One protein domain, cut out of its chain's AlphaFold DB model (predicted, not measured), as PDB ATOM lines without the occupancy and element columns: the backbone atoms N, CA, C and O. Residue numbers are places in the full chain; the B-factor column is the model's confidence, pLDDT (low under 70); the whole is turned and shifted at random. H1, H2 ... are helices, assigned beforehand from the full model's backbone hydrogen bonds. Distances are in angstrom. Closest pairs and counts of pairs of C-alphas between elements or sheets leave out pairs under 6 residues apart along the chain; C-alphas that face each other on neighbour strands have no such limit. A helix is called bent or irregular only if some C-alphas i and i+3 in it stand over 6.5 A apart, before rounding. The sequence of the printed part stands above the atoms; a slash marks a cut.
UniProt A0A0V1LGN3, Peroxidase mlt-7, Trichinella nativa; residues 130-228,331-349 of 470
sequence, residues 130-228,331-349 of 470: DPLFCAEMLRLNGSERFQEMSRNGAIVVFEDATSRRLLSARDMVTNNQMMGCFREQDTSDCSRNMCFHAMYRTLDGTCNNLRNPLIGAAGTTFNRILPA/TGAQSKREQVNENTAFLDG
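This is residues 130 to 228 and 331 to 349 of the 470 residues of the protein "Peroxidase mlt-7" of Trichinella nativa (UniProt A0A0V1LGN3). Little regular structure makes this loose, elongated domain: H1, H2 and H4 cluster at one end, H3 lies toward the other, and long loops make the rest. The printed part has 118 residues, 38 in four named helices, H1 to H4 in order, with no named strand: all helix. The radius of gyration of the C-alphas is 16.8 A, the spans 53 by 31 by 24 A.

Start at H1, residues 131 to 137; it touches H4, residues 190 to 199, closest at C-alphas 134 and 195, 4.9 A. H2, residues 142 to 151, only just touches H1, with 3 pairs of C-alphas within 8 A, closest 137 and 145, 5.7 A. H3, residues 169 to 179, touches no helix. Every O i to N i+4 pair is within hydrogen-bond range in H1, H2 and H3; H4 has 3 of 6.

Find C-alpha 131 at (21.311, -31.925, 4.817), where H1 begins. H2 spans 14.2 A from first to last C-alpha and H3 15.5 A; H4 is irregular, with C-alphas 192 and 195 8.6 A apart, and it ends at C-alpha 199 at (11.173, -36.027, 11.366).

Across the cut, residues 229 to 330, C-alphas 228 and 331 are 11.9 A apart. The link H2 to H3 is long. No printed residue is under 70 in pLDDT.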
ATOM      1  N   ASP A 130      18.777 -28.244   3.671       87.31
ATOM      2  CA  ASP A 130      20.150 -28.305   4.185       87.31
ATOM      3  C   ASP A 130      20.390 -29.659   4.882       87.31
ATOM      4  O   ASP A 130      19.926 -29.866   6.011       87.31
ATOM      5  N   PRO A 131      21.124 -30.599   4.251       87.81
ATOM      6  CA  PRO A 131      21.311 -31.925   4.817       87.81
ATOM      7  C   PRO A 131      22.175 -31.913   6.078       87.81
ATOM      8  O   PRO A 131      22.004 -32.780   6.928       87.81
ATOM      9  N   LEU A 132      23.087 -30.944   6.227       90.69
ATOM     10  CA  LEU A 132      23.968 -30.860   7.394       90.69
ATOM     11  C   LEU A 132      23.194 -30.385   8.619       90.69
ATOM     12  O   LEU A 132      23.304 -30.991   9.684       90.69
ATOM     13  N   PHE A 133      22.366 -29.351   8.450       91.81
ATOM     14  CA  PHE A 133      21.464 -28.887   9.501       91.81
ATOM     15  C   PHE A 133      20.550 -30.027   9.972       91.81
ATOM     16  O   PHE A 133      20.509 -30.345  11.158       91.81
ATOM     17  N   CYS A 134      19.873 -30.703   9.044       90.94
ATOM     18  CA  CYS A 134      18.925 -31.758   9.391       90.94
ATOM     19  C   CYS A 134      19.593 -33.023   9.952       90.94
ATOM     20  O   CYS A 134      19.006 -33.702  10.796       90.94
ATOM     21  N   ALA A 135      20.838 -33.314   9.565       91.94
ATOM     22  CA  ALA A 135      21.623 -34.368  10.199       91.94
ATOM     23  C   ALA A 135      21.958 -34.040  11.665       91.94
ATOM     24  O   ALA A 135      21.962 -34.940  12.505       91.94
ATOM     25  N   GLU A 136      22.192 -32.769  12.005       92.31
ATOM     26  CA  GLU A 136      22.415 -32.349  13.394       92.31
ATOM     27  C   GLU A 136      21.152 -32.531  14.245       92.31
ATOM     28  O   GLU A 136      21.220 -33.016  15.373       92.31
ATOM     29  N   MET A 137      19.979 -32.248  13.669       91.12
ATOM     30  CA  MET A 137      18.680 -32.393  14.338       91.12
ATOM     31  C   MET A 137      18.395 -33.826  14.809       91.12
ATOM     32  O   MET A 137      17.688 -34.026  15.800       91.12
ATOM     33  N   LEU A 138      18.987 -34.836  14.162       88.44
ATOM     34  CA  LEU A 138      18.878 -36.236  14.581       88.44
ATOM     35  C   LEU A 138      19.497 -36.518  15.958       88.44
ATOM     36  O   LEU A 138      19.143 -37.527  16.572       88.44
ATOM     37  N   ARG A 139      20.383 -35.647  16.459       90.81
ATOM     38  CA  ARG A 139      20.966 -35.757  17.808       90.81
ATOM     39  C   ARG A 139      20.030 -35.275  18.915       90.81
ATOM     40  O   ARG A 139      20.231 -35.641  20.069       90.81
ATOM     41  N   LEU A 140      19.015 -34.483  18.573       88.56
ATOM     42  CA  LEU A 140      18.031 -33.960  19.519       88.56
ATOM     43  C   LEU A 140      16.941 -34.995  19.817       88.56
ATOM     44  O   LEU A 140      16.635 -35.859  18.983       88.56
ATOM     45  N   ASN A 141      16.306 -34.871  20.986       85.62
ATOM     46  CA  ASN A 141      15.092 -35.632  21.289       85.62
ATOM     47  C   ASN A 141      13.902 -35.137  20.443       85.62
ATOM     48  O   ASN A 141      13.954 -34.069  19.840       85.62
ATOM     49  N   GLY A 142      12.818 -35.916  20.378       75.06
ATOM     50  CA  GLY A 142      11.707 -35.633  19.459       75.06
ATOM     51  C   GLY A 142      11.046 -34.260  19.649       75.06
ATOM     52  O   GLY A 142      10.705 -33.612  18.662       75.06
ATOM     53  N   SER A 143      10.895 -33.798  20.894       76.88
ATOM     54  CA  SER A 143      10.253 -32.512  21.198       76.88
ATOM     55  C   SER A 143      11.144 -31.327  20.827       76.88
ATOM     56  O   SER A 143      10.686 -30.413  20.144       76.88
ATOM     57  N   GLU A 144      12.418 -31.368  21.222       83.50
ATOM     58  CA  GLU A 144      13.418 -30.351  20.863       83.50
ATOM     59  C   GLU A 144      13.618 -30.288  19.352       83.50
ATOM     60  O   GLU A 144      13.604 -29.211  18.760       83.50
ATOM     61  N   ARG A 145      13.723 -31.459  18.713       82.56
ATOM     62  CA  ARG A 145      13.839 -31.577  17.262       82.56
ATOM     63  C   ARG A 145      12.667 -30.916  16.557       82.56
ATOM     64  O   ARG A 145      12.878 -30.145  15.628       82.56
ATOM     65  N   PHE A 146      11.439 -31.200  16.990       80.06
ATOM     66  CA  PHE A 146      10.247 -30.596  16.405       80.06
ATOM     67  C   PHE A 146      10.251 -29.071  16.557       80.06
ATOM     68  O   PHE A 146       9.993 -28.365  15.583       80.06
ATOM     69  N   GLN A 147      10.573 -28.562  17.749       77.62
ATOM     70  CA  GLN A 147      10.639 -27.122  18.001       77.62
ATOM     71  C   GLN A 147      11.691 -26.443  17.121       77.62
ATOM     72  O   GLN A 147      11.387 -25.438  16.479       77.62
ATOM     73  N   GLU A 148      12.894 -27.011  17.031       83.69
ATOM     74  CA  GLU A 148      13.980 -26.432  16.241       83.69
ATOM     75  C   GLU A 148      13.680 -26.509  14.740       83.69
ATOM     76  O   GLU A 148      13.797 -25.512  14.027       83.69
ATOM     77  N   MET A 149      13.183 -27.647  14.251       78.81
ATOM     78  CA  MET A 149      12.758 -27.796  12.855       78.81
ATOM     79  C   MET A 149      11.617 -26.835  12.496       78.81
ATOM     80  O   MET A 149      11.632 -26.243  11.414       78.81
ATOM     81  N   SER A 150      10.652 -26.637  13.400       80.25
ATOM     82  CA  SER A 150       9.530 -25.709  13.216       80.25
ATOM     83  C   SER A 150      10.001 -24.254  13.184       80.25
ATOM     84  O   SER A 150       9.694 -23.537  12.232       80.25
ATOM     85  N   ARG A 151      10.824 -23.839  14.155       81.94
ATOM     86  CA  ARG A 151      11.392 -22.483  14.241       81.94
ATOM     87  C   ARG A 151      12.193 -22.101  13.000       81.94
ATOM     88  O   ARG A 151      12.197 -20.942  12.594       81.94
ATOM     89  N   ASN A 152      12.870 -23.078  12.403       81.81
ATOM     90  CA  ASN A 152      13.707 -22.888  11.225       81.81
ATOM     91  C   ASN A 152      12.963 -23.081   9.893       81.81
ATOM     92  O   ASN A 152      13.592 -22.958   8.841       81.81
ATOM     93  N   GLY A 153      11.659 -23.394   9.911       77.50
ATOM     94  CA  GLY A 153      10.891 -23.683   8.696       77.50
ATOM     95  C   GLY A 153      11.479 -24.845   7.886       77.50
ATOM     96  O   GLY A 153      11.456 -24.821   6.657       77.50
ATOM     97  N   ALA A 154      12.075 -25.825   8.570       83.19
ATOM     98  CA  ALA A 154      12.826 -26.924   7.966       83.19
ATOM     99  C   ALA A 154      12.046 -28.247   7.924       83.19
ATOM    100  O   ALA A 154      12.582 -29.266   7.490       83.19
ATOM    101  N   ILE A 155      10.784 -28.252   8.365       78.56
ATOM    102  CA  ILE A 155       9.921 -29.434   8.311       78.56
ATOM    103  C   ILE A 155       9.580 -29.734   6.846       78.56
ATOM    104  O   ILE A 155       8.860 -28.979   6.197       78.56
ATOM    105  N   VAL A 156      10.098 -30.856   6.346       77.81
ATOM    106  CA  VAL A 156       9.765 -31.405   5.028       77.81
ATOM    107  C   VAL A 156       8.839 -32.588   5.214       77.81
ATOM    108  O   VAL A 156       9.151 -33.518   5.952       77.81
ATOM    109  N   VAL A 157       7.711 -32.544   4.515       70.94
ATOM    110  CA  VAL A 157       6.612 -33.494   4.706       70.94
ATOM    111  C   VAL A 157       6.413 -34.456   3.545       70.94
ATOM    112  O   VAL A 157       5.653 -35.415   3.634       70.94
ATOM    113  N   PHE A 158       7.132 -34.234   2.453       74.31
ATOM    114  CA  PHE A 158       7.074 -35.091   1.285       74.31
ATOM    115  C   PHE A 158       8.282 -36.019   1.258       74.31
ATOM    116  O   PHE A 158       9.429 -35.607   1.445       74.31
ATOM    117  N   GLU A 159       8.006 -37.294   1.027       81.00
ATOM    118  CA  GLU A 159       9.031 -38.298   0.805       81.00
ATOM    119  C   GLU A 159       9.592 -38.133  -0.621       81.00
ATOM    120  O   GLU A 159       8.879 -38.363  -1.596       81.00
ATOM    121  N   ASP A 160      10.865 -37.747  -0.773       83.12
ATOM    122  CA  ASP A 160      11.571 -37.842  -2.055       83.12
ATOM    123  C   ASP A 160      11.795 -39.323  -2.391       83.12
ATOM    124  O   ASP A 160      12.661 -40.013  -1.844       83.12
ATOM    125  N   ALA A 161      10.969 -39.820  -3.303       80.75
ATOM    126  CA  ALA A 161      11.068 -41.156  -3.870       80.75
ATOM    127  C   ALA A 161      11.646 -41.159  -5.292       80.75
ATOM    128  O   ALA A 161      11.648 -42.197  -5.948       80.75
ATOM    129  N   THR A 162      12.150 -40.028  -5.798       80.31
ATOM    130  CA  THR A 162      12.532 -39.904  -7.216       80.31
ATOM    131  C   THR A 162      13.739 -40.753  -7.609       80.31
ATOM    132  O   THR A 162      13.872 -41.130  -8.770       80.31
ATOM    133  N   SER A 163      14.596 -41.082  -6.646       76.44
ATOM    134  CA  SER A 163      15.739 -41.983  -6.833       76.44
ATOM    135  C   SER A 163      15.398 -43.459  -6.599       76.44
ATOM    136  O   SER A 163      16.255 -44.312  -6.814       76.44
ATOM    137  N   ARG A 164      14.162 -43.774  -6.184       81.31
ATOM    138  CA  ARG A 164      13.740 -45.123  -5.798       81.31
ATOM    139  C   ARG A 164      12.776 -45.747  -6.784       81.31
ATOM    140  O   ARG A 164      11.956 -45.090  -7.427       81.31
ATOM    141  N   ARG A 165      12.823 -47.075  -6.840       82.81
ATOM    142  CA  ARG A 165      11.760 -47.873  -7.440       82.81
ATOM    143  C   ARG A 165      10.667 -48.108  -6.402       82.81
ATOM    144  O   ARG A 165      10.808 -48.965  -5.539       82.81
ATOM    145  N   LEU A 166       9.566 -47.380  -6.530       85.56
ATOM    146  CA  LEU A 166       8.365 -47.643  -5.744       85.56
ATOM    147  C   LEU A 166       7.677 -48.916  -6.244       85.56
ATOM    148  O   LEU A 166       7.525 -49.108  -7.451       85.56
ATOM    149  N   LEU A 167       7.289 -49.790  -5.316       84.62
ATOM    150  CA  LEU A 167       6.609 -51.049  -5.605       84.62
ATOM    151  C   LEU A 167       5.283 -51.079  -4.859       84.62
ATOM    152  O   LEU A 167       5.284 -51.088  -3.631       84.62
ATOM    153  N   SER A 168       4.168 -51.138  -5.587       88.12
ATOM    154  CA  SER A 168       2.879 -51.486  -4.989       88.12
ATOM    155  C   SER A 168       2.774 -52.990  -4.731       88.12
ATOM    156  O   SER A 168       3.464 -53.796  -5.364       88.12
ATOM    157  N   ALA A 169       1.846 -53.401  -3.865       83.25
ATOM    158  CA  ALA A 169       1.521 -54.812  -3.655       83.25
ATOM    159  C   ALA A 169       1.152 -55.519  -4.976       83.25
ATOM    160  O   ALA A 169       1.490 -56.686  -5.187       83.25
ATOM    161  N   ARG A 170       0.508 -54.799  -5.907       84.00
ATOM    162  CA  ARG A 170       0.190 -55.309  -7.247       84.00
ATOM    163  C   ARG A 170       1.451 -55.528  -8.081       84.00
ATOM    164  O   ARG A 170       1.587 -56.590  -8.685       84.00
ATOM    165  N   ASP A 171       2.383 -54.576  -8.072       85.12
ATOM    166  CA  ASP A 171       3.651 -54.699  -8.800       85.12
ATOM    167  C   ASP A 171       4.467 -55.888  -8.299       85.12
ATOM    168  O   ASP A 171       5.042 -56.624  -9.099       85.12
ATOM    169  N   MET A 172       4.496 -56.114  -6.982       84.56
ATOM    170  CA  MET A 172       5.181 -57.259  -6.377       84.56
ATOM    171  C   MET A 172       4.614 -58.588  -6.894       84.56
ATOM    172  O   MET A 172       5.368 -59.446  -7.362       84.56
ATOM    173  N   VAL A 173       3.283 -58.739  -6.899       82.44
ATOM    174  CA  VAL A 173       2.607 -59.936  -7.425       82.44
ATOM    175  C   VAL A 173       2.892 -60.123  -8.915       82.44
ATOM    176  O   VAL A 173       3.281 -61.215  -9.332       82.44
ATOM    177  N   THR A 174       2.744 -59.070  -9.719       82.25
ATOM    178  CA  THR A 174       2.970 -59.124 -11.169       82.25
ATOM    179  C   THR A 174       4.429 -59.450 -11.507       82.25
ATOM    180  O   THR A 174       4.689 -60.297 -12.363       82.25
ATOM    181  N   ASN A 175       5.397 -58.883 -10.783       80.38
ATOM    182  CA  ASN A 175       6.815 -59.214 -10.946       80.38
ATOM    183  C   ASN A 175       7.095 -60.686 -10.612       80.38
ATOM    184  O   ASN A 175       7.734 -61.382 -11.402       80.38
ATOM    185  N   ASN A 176       6.565 -61.189  -9.492       83.69
ATOM    186  CA  ASN A 176       6.699 -62.598  -9.112       83.69
ATOM    187  C   ASN A 176       6.042 -63.544 -10.131       83.69
ATOM    188  O   ASN A 176       6.551 -64.642 -10.377       83.69
ATOM    189  N   GLN A 177       4.923 -63.135 -10.741       81.06
ATOM    190  CA  GLN A 177       4.241 -63.889 -11.798       81.06
ATOM    191  C   GLN A 177       5.087 -64.032 -13.059       81.06
ATOM    192  O   GLN A 177       5.217 -65.150 -13.573       81.06
ATOM    193  N   MET A 178       5.660 -62.921 -13.524       81.44
ATOM    194  CA  MET A 178       6.418 -62.864 -14.773       81.44
ATOM    195  C   MET A 178       7.824 -63.451 -14.630       81.44
ATOM    196  O   MET A 178       8.232 -64.264 -15.453       81.44
ATOM    197  N   MET A 179       8.551 -63.081 -13.573       83.56
ATOM    198  CA  MET A 179       9.969 -63.430 -13.412       83.56
ATOM    199  C   MET A 179      10.187 -64.732 -12.636       83.56
ATOM    200  O   MET A 179      11.242 -65.348 -12.747       83.56
ATOM    201  N   GLY A 180       9.218 -65.157 -11.815       85.94
ATOM    202  CA  GLY A 180       9.401 -66.288 -10.899       85.94
ATOM    203  C   GLY A 180      10.395 -66.020  -9.759       85.94
ATOM    204  O   GLY A 180      10.828 -66.965  -9.101       85.94
ATOM    205  N   CYS A 181      10.755 -64.755  -9.534       89.38
ATOM    206  CA  CYS A 181      11.591 -64.275  -8.442       89.38
ATOM    207  C   CYS A 181      11.241 -62.821  -8.111       89.38
ATOM    208  O   CYS A 181      10.661 -62.108  -8.934       89.38
ATOM    209  N   PHE A 182      11.625 -62.385  -6.916       90.25
ATOM    210  CA  PHE A 182      11.485 -61.013  -6.457       90.25
ATOM    211  C   PHE A 182      12.773 -60.236  -6.731       90.25
ATOM    212  O   PHE A 182      13.864 -60.661  -6.347       90.25
ATOM    213  N   ARG A 183      12.664 -59.085  -7.395       88.06
ATOM    214  CA  ARG A 183      13.812 -58.215  -7.677       88.06
ATOM    215  C   ARG A 183      14.075 -57.298  -6.486       88.06
ATOM    216  O   ARG A 183      13.158 -56.598  -6.069       88.06
ATOM    217  N   GLU A 184      15.313 -57.285  -5.999       82.50
ATOM    218  CA  GLU A 184      15.736 -56.405  -4.905       82.50
ATOM    219  C   GLU A 184      15.497 -54.925  -5.230       82.50
ATOM    220  O   GLU A 184      15.509 -54.524  -6.400       82.50
ATOM    221  N   GLN A 185      15.274 -54.125  -4.187       82.62
ATOM    222  CA  GLN A 185      15.224 -52.675  -4.310       82.62
ATOM    223  C   GLN A 185      16.624 -52.087  -4.536       82.62
ATOM    224  O   GLN A 185      17.615 -52.578  -4.000       82.62
ATOM    225  N   ASP A 186      16.692 -51.006  -5.312       85.50
ATOM    226  CA  ASP A 186      17.928 -50.249  -5.500       85.50
ATOM    227  C   ASP A 186      18.228 -49.405  -4.246       85.50
ATOM    228  O   ASP A 186      17.320 -48.877  -3.596       85.50
ATOM    229  N   THR A 187      19.509 -49.258  -3.895       86.50
ATOM    230  CA  THR A 187      19.919 -48.406  -2.764       86.50
ATOM    231  C   THR A 187      19.612 -46.926  -3.023       86.50
ATOM    232  O   THR A 187      19.434 -46.503  -4.163       86.50
ATOM    233  N   SER A 188      19.554 -46.121  -1.961       87.62
ATOM    234  CA  SER A 188      19.111 -44.721  -2.012       87.62
ATOM    235  C   SER A 188      20.058 -43.775  -1.291       87.62
ATOM    236  O   SER A 188      20.560 -44.082  -0.217       87.62
ATOM    237  N   ASP A 189      20.259 -42.579  -1.840       90.56
ATOM    238  CA  ASP A 189      20.987 -41.520  -1.142       90.56
ATOM    239  C   ASP A 189      20.058 -40.777  -0.169       90.56
ATOM    240  O   ASP A 189      19.299 -39.885  -0.559       90.56
ATOM    241  N   CYS A 190      20.143 -41.137   1.114       91.19
ATOM    242  CA  CYS A 190      19.333 -40.544   2.179       91.19
ATOM    243  C   CYS A 190      19.629 -39.054   2.417       91.19
ATOM    244  O   CYS A 190      18.809 -38.350   3.004       91.19
ATOM    245  N   SER A 191      20.783 -38.535   1.973       89.94
ATOM    246  CA  SER A 191      21.127 -37.120   2.164       89.94
ATOM    247  C   SER A 191      20.216 -36.178   1.371       89.94
ATOM    248  O   SER A 191      19.984 -35.047   1.799       89.94
ATOM    249  N   ARG A 192      19.615 -36.673   0.279       88.06
ATOM    250  CA  ARG A 192      18.691 -35.918  -0.583       88.06
ATOM    251  C   ARG A 192      17.439 -35.435   0.139       88.06
ATOM    252  O   ARG A 192      16.889 -34.406  -0.238       88.06
ATOM    253  N   ASN A 193      17.000 -36.167   1.162       87.44
ATOM    254  CA  ASN A 193      15.792 -35.858   1.920       87.44
ATOM    255  C   ASN A 193      16.026 -35.911   3.436       87.44
ATOM    256  O   ASN A 193      15.174 -36.344   4.210       87.44
ATOM    257  N   MET A 194      17.210 -35.477   3.880       90.94
ATOM    258  CA  MET A 194      17.620 -35.585   5.284       90.94
ATOM    259  C   MET A 194      16.653 -34.878   6.249       90.94
ATOM    260  O   MET A 194      16.426 -35.359   7.353       90.94
ATOM    261  N   CYS A 195      16.041 -33.766   5.837       86.56
ATOM    262  CA  CYS A 195      15.076 -33.031   6.658       86.56
ATOM    263  C   CYS A 195      13.756 -33.775   6.864       86.56
ATOM    264  O   CYS A 195      13.171 -33.694   7.944       86.56
ATOM    265  N   PHE A 196      13.322 -34.560   5.876       86.25
ATOM    266  CA  PHE A 196      12.223 -35.503   6.054       86.25
ATOM    267  C   PHE A 196      12.637 -36.624   7.006       86.25
ATOM    268  O   PHE A 196      11.937 -36.871   7.980       86.25
ATOM    269  N   HIS A 197      13.799 -37.254   6.786       88.31
ATOM    270  CA  HIS A 197      14.276 -38.364   7.625       88.31
ATOM    271  C   HIS A 197      14.553 -37.948   9.078       88.31
ATOM    272  O   HIS A 197      14.463 -38.767   9.992       88.31
ATOM    273  N   ALA A 198      14.848 -36.666   9.315       88.12
ATOM    274  CA  ALA A 198      14.958 -36.109  10.654       88.12
ATOM    275  C   ALA A 198      13.629 -36.172  11.420       88.12
ATOM    276  O   ALA A 198      13.635 -36.327  12.639       88.12
ATOM    277  N   MET A 199      12.491 -36.092  10.733       80.50
ATOM    278  CA  MET A 199      11.173 -36.027  11.366       80.50
ATOM    279  C   MET A 199      10.363 -37.314  11.211       80.50
ATOM    280  O   MET A 199       9.622 -37.683  12.123       80.50
ATOM    281  N   TYR A 200      10.502 -38.000  10.078       81.94
ATOM    282  CA  TYR A 200       9.559 -39.008   9.612       81.94
ATOM    283  C   TYR A 200      10.259 -40.225   9.012       81.94
ATOM    284  O   TYR A 200      11.395 -40.170   8.537       81.94
ATOM    285  N   ARG A 201       9.546 -41.351   9.036       85.62
ATOM    286  CA  ARG A 201       9.964 -42.602   8.396       85.62
ATOM    287  C   ARG A 201       9.427 -42.632   6.969       85.62
ATOM    288  O   ARG A 201       8.341 -42.108   6.724       85.62
ATOM    289  N   THR A 202      10.164 -43.247   6.050       88.88
ATOM    290  CA  THR A 202       9.594 -43.592   4.743       88.88
ATOM    291  C   THR A 202       8.626 -44.757   4.897       88.88
ATOM    292  O   THR A 202       8.743 -45.554   5.832       88.88
ATOM    293  N   LEU A 203       7.676 -44.869   3.973       88.00
ATOM    294  CA  LEU A 203       6.641 -45.906   4.044       88.00
ATOM    295  C   LEU A 203       7.181 -47.312   3.759       88.00
ATOM    296  O   LEU A 203       6.637 -48.293   4.247       88.00
ATOM    297  N   ASP A 204       8.260 -47.413   2.988       90.94
ATOM    298  CA  ASP A 204       8.957 -48.668   2.690       90.94
ATOM    299  C   ASP A 204      10.100 -48.975   3.674       90.94
ATOM    300  O   ASP A 204      10.809 -49.960   3.496       90.94
ATOM    301  N   GLY A 205      10.320 -48.140   4.694       91.75
ATOM    302  CA  GLY A 205      11.394 -48.305   5.677       91.75
ATOM    303  C   GLY A 205      12.806 -47.945   5.191       91.75
ATOM    304  O   GLY A 205      13.744 -47.988   5.994       91.75
ATOM    305  N   THR A 206      12.981 -47.560   3.924       92.56
ATOM    306  CA  THR A 206      14.261 -47.083   3.385       92.56
ATOM    307  C   THR A 206      14.794 -45.873   4.165       92.56
ATOM    308  O   THR A 206      14.056 -45.004   4.621       92.56
ATOM    309  N   CYS A 207      16.115 -45.789   4.331       93.25
ATOM    310  CA  CYS A 207      16.783 -44.701   5.056       93.25
ATOM    311  C   CYS A 207      16.458 -44.615   6.556       93.25
ATOM    312  O   CYS A 207      16.834 -43.640   7.204       93.25
ATOM    313  N   ASN A 208      15.856 -45.650   7.153       91.44
ATOM    314  CA  ASN A 208      15.845 -45.793   8.612       91.44
ATOM    315  C   ASN A 208      17.285 -45.881   9.153       91.44
ATOM    316  O   ASN A 208      17.650 -45.204  10.113       91.44
ATOM    317  N   ASN A 209      18.138 -46.642   8.457       94.06
ATOM    318  CA  ASN A 209      19.583 -46.580   8.624       94.06
ATOM    319  C   ASN A 209      20.199 -45.699   7.525       94.06
ATOM    320  O   ASN A 209      20.272 -46.093   6.366       94.06
ATOM    321  N   LEU A 210      20.690 -44.516   7.901       92.88
ATOM    322  CA  LEU A 210      21.207 -43.521   6.951       92.88
ATOM    323  C   LEU A 210      22.512 -43.925   6.249       92.88
ATOM    324  O   LEU A 210      22.858 -43.334   5.232       92.88
ATOM    325  N   ARG A 211      23.259 -44.890   6.799       92.88
ATOM    326  CA  ARG A 211      24.498 -45.400   6.184       92.88
ATOM    327  C   ARG A 211      24.220 -46.565   5.243       92.88
ATOM    328  O   ARG A 211      24.851 -46.662   4.200       92.88
ATOM    329  N   ASN A 212      23.280 -47.427   5.627       94.31
ATOM    330  CA  ASN A 212      22.872 -48.616   4.887       94.31
ATOM    331  C   ASN A 212      21.349 -48.564   4.661       94.31
ATOM    332  O   ASN A 212      20.601 -49.170   5.433       94.31
ATOM    333  N   PRO A 213      20.888 -47.845   3.621       94.06
ATOM    334  CA  PRO A 213      19.489 -47.442   3.448       94.06
ATOM    335  C   PRO A 213      18.477 -48.585   3.453       94.06
ATOM    336  O   PRO A 213      17.348 -48.384   3.888       94.06
ATOM    337  N   LEU A 214      18.877 -49.764   2.972       93.94
ATOM    338  CA  LEU A 214      17.996 -50.919   2.792       93.94
ATOM    339  C   LEU A 214      17.869 -51.808   4.041       93.94
ATOM    340  O   LEU A 214      17.096 -52.763   4.029       93.94
ATOM    341  N   ILE A 215      18.593 -51.532   5.135       94.56
ATOM    342  CA  ILE A 215      18.456 -52.333   6.362       94.56
ATOM    343  C   ILE A 215      17.034 -52.190   6.906       94.56
ATOM    344  O   ILE A 215      16.654 -51.125   7.384       94.56
ATOM    345  N   GLY A 216      16.276 -53.289   6.864       94.06
ATOM    346  CA  GLY A 216      14.895 -53.354   7.340       94.06
ATOM    347  C   GLY A 216      13.861 -52.740   6.394       94.06
ATOM    348  O   GLY A 216      12.690 -52.663   6.767       94.06
ATOM    349  N   ALA A 217      14.266 -52.323   5.194       94.44
ATOM    350  CA  ALA A 217      13.344 -51.845   4.174       94.44
ATOM    351  C   ALA A 217      12.511 -52.999   3.592       94.44
ATOM    352  O   ALA A 217      12.958 -54.148   3.527       94.44
ATOM    353  N   ALA A 218      11.300 -52.690   3.145       93.62
ATOM    354  CA  ALA A 218      10.432 -53.622   2.446       93.62
ATOM    355  C   ALA A 218      11.046 -54.076   1.114       93.62
ATOM    356  O   ALA A 218      11.789 -53.349   0.459       93.62
ATOM    357  N   GLY A 219      10.732 -55.294   0.680       91.94
ATOM    358  CA  GLY A 219      11.288 -55.868  -0.547       91.94
ATOM    359  C   GLY A 219      12.763 -56.271  -0.440       91.94
ATOM    360  O   GLY A 219      13.418 -56.449  -1.468       91.94
ATOM    361  N   THR A 220      13.285 -56.431   0.778       92.88
ATOM    362  CA  THR A 220      14.642 -56.932   1.046       92.88
ATOM    363  C   THR A 220      14.605 -58.349   1.620       92.88
ATOM    364  O   THR A 220      13.549 -58.884   1.971       92.88
ATOM    365  N   THR A 221      15.754 -59.019   1.655       94.81
ATOM    366  CA  THR A 221      15.833 -60.395   2.164       94.81
ATOM    367  C   THR A 221      15.656 -60.466   3.677       94.81
ATOM    368  O   THR A 221      15.994 -59.544   4.415       94.81
ATOM    369  N   PHE A 222      15.136 -61.595   4.163       95.50
ATOM    370  CA  PHE A 222      15.157 -61.870   5.598       95.50
ATOM    371  C   PHE A 222      16.591 -62.028   6.106       95.50
ATOM    372  O   PHE A 222      17.412 -62.715   5.495       95.50
ATOM    373  N   ASN A 223      16.859 -61.491   7.295       93.25
ATOM    374  CA  ASN A 223      18.114 -61.747   7.989       93.25
ATOM    375  C   ASN A 223      18.247 -63.234   8.339       93.25
ATOM    376  O   ASN A 223      17.361 -63.838   8.951       93.25
ATOM    377  N   ARG A 224      19.406 -63.810   8.022       93.56
ATOM    378  CA  ARG A 224      19.775 -65.156   8.457       93.56
ATOM    379  C   ARG A 224      20.564 -65.101   9.758       93.56
ATOM    380  O   ARG A 224      21.741 -64.767   9.751       93.56
ATOM    381  N   ILE A 225      19.926 -65.492  10.862       95.44
ATOM    382  CA  ILE A 225      20.619 -65.706  12.148       95.44
ATOM    383  C   ILE A 225      21.565 -66.914  12.047       95.44
ATOM    384  O   ILE A 225      22.647 -66.912  12.623       95.44
ATOM    385  N   LEU A 226      21.169 -67.933  11.279       95.75
ATOM    386  CA  LEU A 226      21.984 -69.100  10.953       95.75
ATOM    387  C   LEU A 226      22.030 -69.309   9.431       95.75
ATOM    388  O   LEU A 226      21.046 -69.001   8.748       95.75
ATOM    389  N   PRO A 227      23.127 -69.866   8.883       94.06
ATOM    390  CA  PRO A 227      23.227 -70.172   7.458       94.06
ATOM    391  C   PRO A 227      22.090 -71.080   6.964       94.06
ATOM    392  O   PRO A 227      21.668 -71.997   7.666       94.06
ATOM    393  N   ALA A 228      21.628 -70.873   5.725       93.38
ATOM    394  CA  ALA A 228      20.596 -71.728   5.136       93.38
ATOM    395  C   ALA A 228      21.092 -73.175   4.969       93.38
ATOM    396  O   ALA A 228      22.232 -73.396   4.535       93.38
ATOM    397  N   THR A 331      19.367 -65.627  -6.571       92.50
ATOM    398  CA  THR A 331      19.554 -66.641  -5.521       92.50
ATOM    399  C   THR A 331      18.862 -67.961  -5.857       92.50
ATOM    400  O   THR A 331      17.902 -68.011  -6.626       92.50
ATOM    401  N   GLY A 332      19.340 -69.060  -5.273       88.00
ATOM    402  CA  GLY A 332      18.796 -70.402  -5.493       88.00
ATOM    403  C   GLY A 332      19.235 -71.063  -6.804       88.00
ATOM    404  O   GLY A 332      18.624 -72.058  -7.188       88.00
ATOM    405  N   ALA A 333      20.263 -70.514  -7.462       85.62
ATOM    406  CA  ALA A 333      20.923 -71.084  -8.638       85.62
ATOM    407  C   ALA A 333      22.426 -71.280  -8.382       85.62
ATOM    408  O   ALA A 333      22.893 -72.410  -8.323       85.62
ATOM    409  N   GLN A 334      23.170 -70.185  -8.180       85.19
ATOM    410  CA  GLN A 334      24.605 -70.218  -7.847       85.19
ATOM    411  C   GLN A 334      24.870 -69.958  -6.357       85.19
ATOM    412  O   GLN A 334      25.846 -70.448  -5.798       85.19
ATOM    413  N   SER A 335      23.989 -69.200  -5.703       92.06
ATOM    414  CA  SER A 335      24.017 -68.916  -4.267       92.06
ATOM    415  C   SER A 335      22.793 -69.511  -3.571       92.06
ATOM    416  O   SER A 335      21.790 -69.833  -4.215       92.06
ATOM    417  N   LYS A 336      22.860 -69.648  -2.244       94.25
ATOM    418  CA  LYS A 336      21.745 -70.146  -1.425       94.25
ATOM    419  C   LYS A 336      20.483 -69.320  -1.658       94.25
ATOM    420  O   LYS A 336      20.550 -68.101  -1.747       94.25
ATOM    421  N   ARG A 337      19.333 -69.987  -1.764       94.81
ATOM    422  CA  ARG A 337      18.034 -69.348  -2.013       94.81
ATOM    423  C   ARG A 337      17.645 -68.427  -0.856       94.81
ATOM    424  O   ARG A 337      17.385 -68.912   0.243       94.81
ATOM    425  N   GLU A 338      17.465 -67.139  -1.126       95.62
ATOM    426  CA  GLU A 338      17.000 -66.159  -0.138       95.62
ATOM    427  C   GLU A 338      15.527 -65.812  -0.334       95.62
ATOM    428  O   GLU A 338      15.035 -65.804  -1.457       95.62
ATOM    429  N   GLN A 339      14.797 -65.596   0.760       94.88
ATOM    430  CA  GLN A 339      13.381 -65.220   0.729       94.88
ATOM    431  C   GLN A 339      13.246 -63.736   1.047       94.88
ATOM    432  O   GLN A 339      14.010 -63.201   1.849       94.88
ATOM    433  N   VAL A 340      12.259 -63.094   0.430       94.19
ATOM    434  CA  VAL A 340      12.032 -61.654   0.555       94.19
ATOM    435  C   VAL A 340      10.910 -61.362   1.540       94.19
ATOM    436  O   VAL A 340       9.870 -62.029   1.513       94.19
ATOM    437  N   ASN A 341      11.132 -60.354   2.378       95.06
ATOM    438  CA  ASN A 341      10.111 -59.722   3.190       95.06
ATOM    439  C   ASN A 341       9.460 -58.583   2.391       95.06
ATOM    440  O   ASN A 341      10.128 -57.620   2.033       95.06
ATOM    441  N   GLU A 342       8.169 -58.683   2.093       93.88
ATOM    442  CA  GLU A 342       7.392 -57.631   1.421       93.88
ATOM    443  C   GLU A 342       7.022 -56.481   2.369       93.88
ATOM    444  O   GLU A 342       6.611 -55.428   1.888       93.88
ATOM    445  N   ASN A 343       7.199 -56.659   3.684       94.25
ATOM    446  CA  ASN A 343       6.944 -55.622   4.681       94.25
ATOM    447  C   ASN A 343       8.240 -54.984   5.188       94.25
ATOM    448  O   ASN A 343       9.321 -55.568   5.062       94.25
ATOM    449  N   THR A 344       8.132 -53.801   5.793       93.75
ATOM    450  CA  THR A 344       9.221 -53.236   6.598       93.75
ATOM    451  C   THR A 344       9.522 -54.170   7.776       93.75
ATOM    452  O   THR A 344       8.659 -54.899   8.256       93.75
ATOM    453  N   ALA A 345      10.767 -54.193   8.253       94.94
ATOM    454  CA  ALA A 345      11.153 -55.008   9.411       94.94
ATOM    455  C   ALA A 345      10.920 -54.288  10.755       94.94
ATOM    456  O   ALA A 345      11.391 -54.749  11.798       94.94
ATOM    457  N   PHE A 346      10.260 -53.128  10.732       92.81
ATOM    458  CA  PHE A 346      10.093 -52.249  11.883       92.81
ATOM    459  C   PHE A 346       8.677 -52.340  12.443       92.81
ATOM    460  O   PHE A 346       7.720 -52.590  11.725       92.81
ATOM    461  N   LEU A 347       8.546 -52.072  13.741       89.94
ATOM    462  CA  LEU A 347       7.256 -51.829  14.377       89.94
ATOM    463  C   LEU A 347       6.834 -50.380  14.112       89.94
ATOM    464  O   LEU A 347       7.096 -49.481  14.918       89.94
ATOM    465  N   ASP A 348       6.256 -50.139  12.940       87.69
ATOM    466  CA  ASP A 348       5.944 -48.804  12.420       87.69
ATOM    467  C   ASP A 348       4.471 -48.619  12.013       87.69
ATOM    468  O   ASP A 348       4.072 -47.517  11.626       87.69
ATOM    469  N   GLY A 349       3.638 -49.651  12.179       89.88
ATOM    470  CA  GLY A 349       2.229 -49.608  11.809       89.88
ATOM    471  C   GLY A 349       1.980 -49.762  10.308       89.88
ATOM    472  O   GLY A 349       0.882 -49.428   9.852       89.88
TER     473      GLY A 349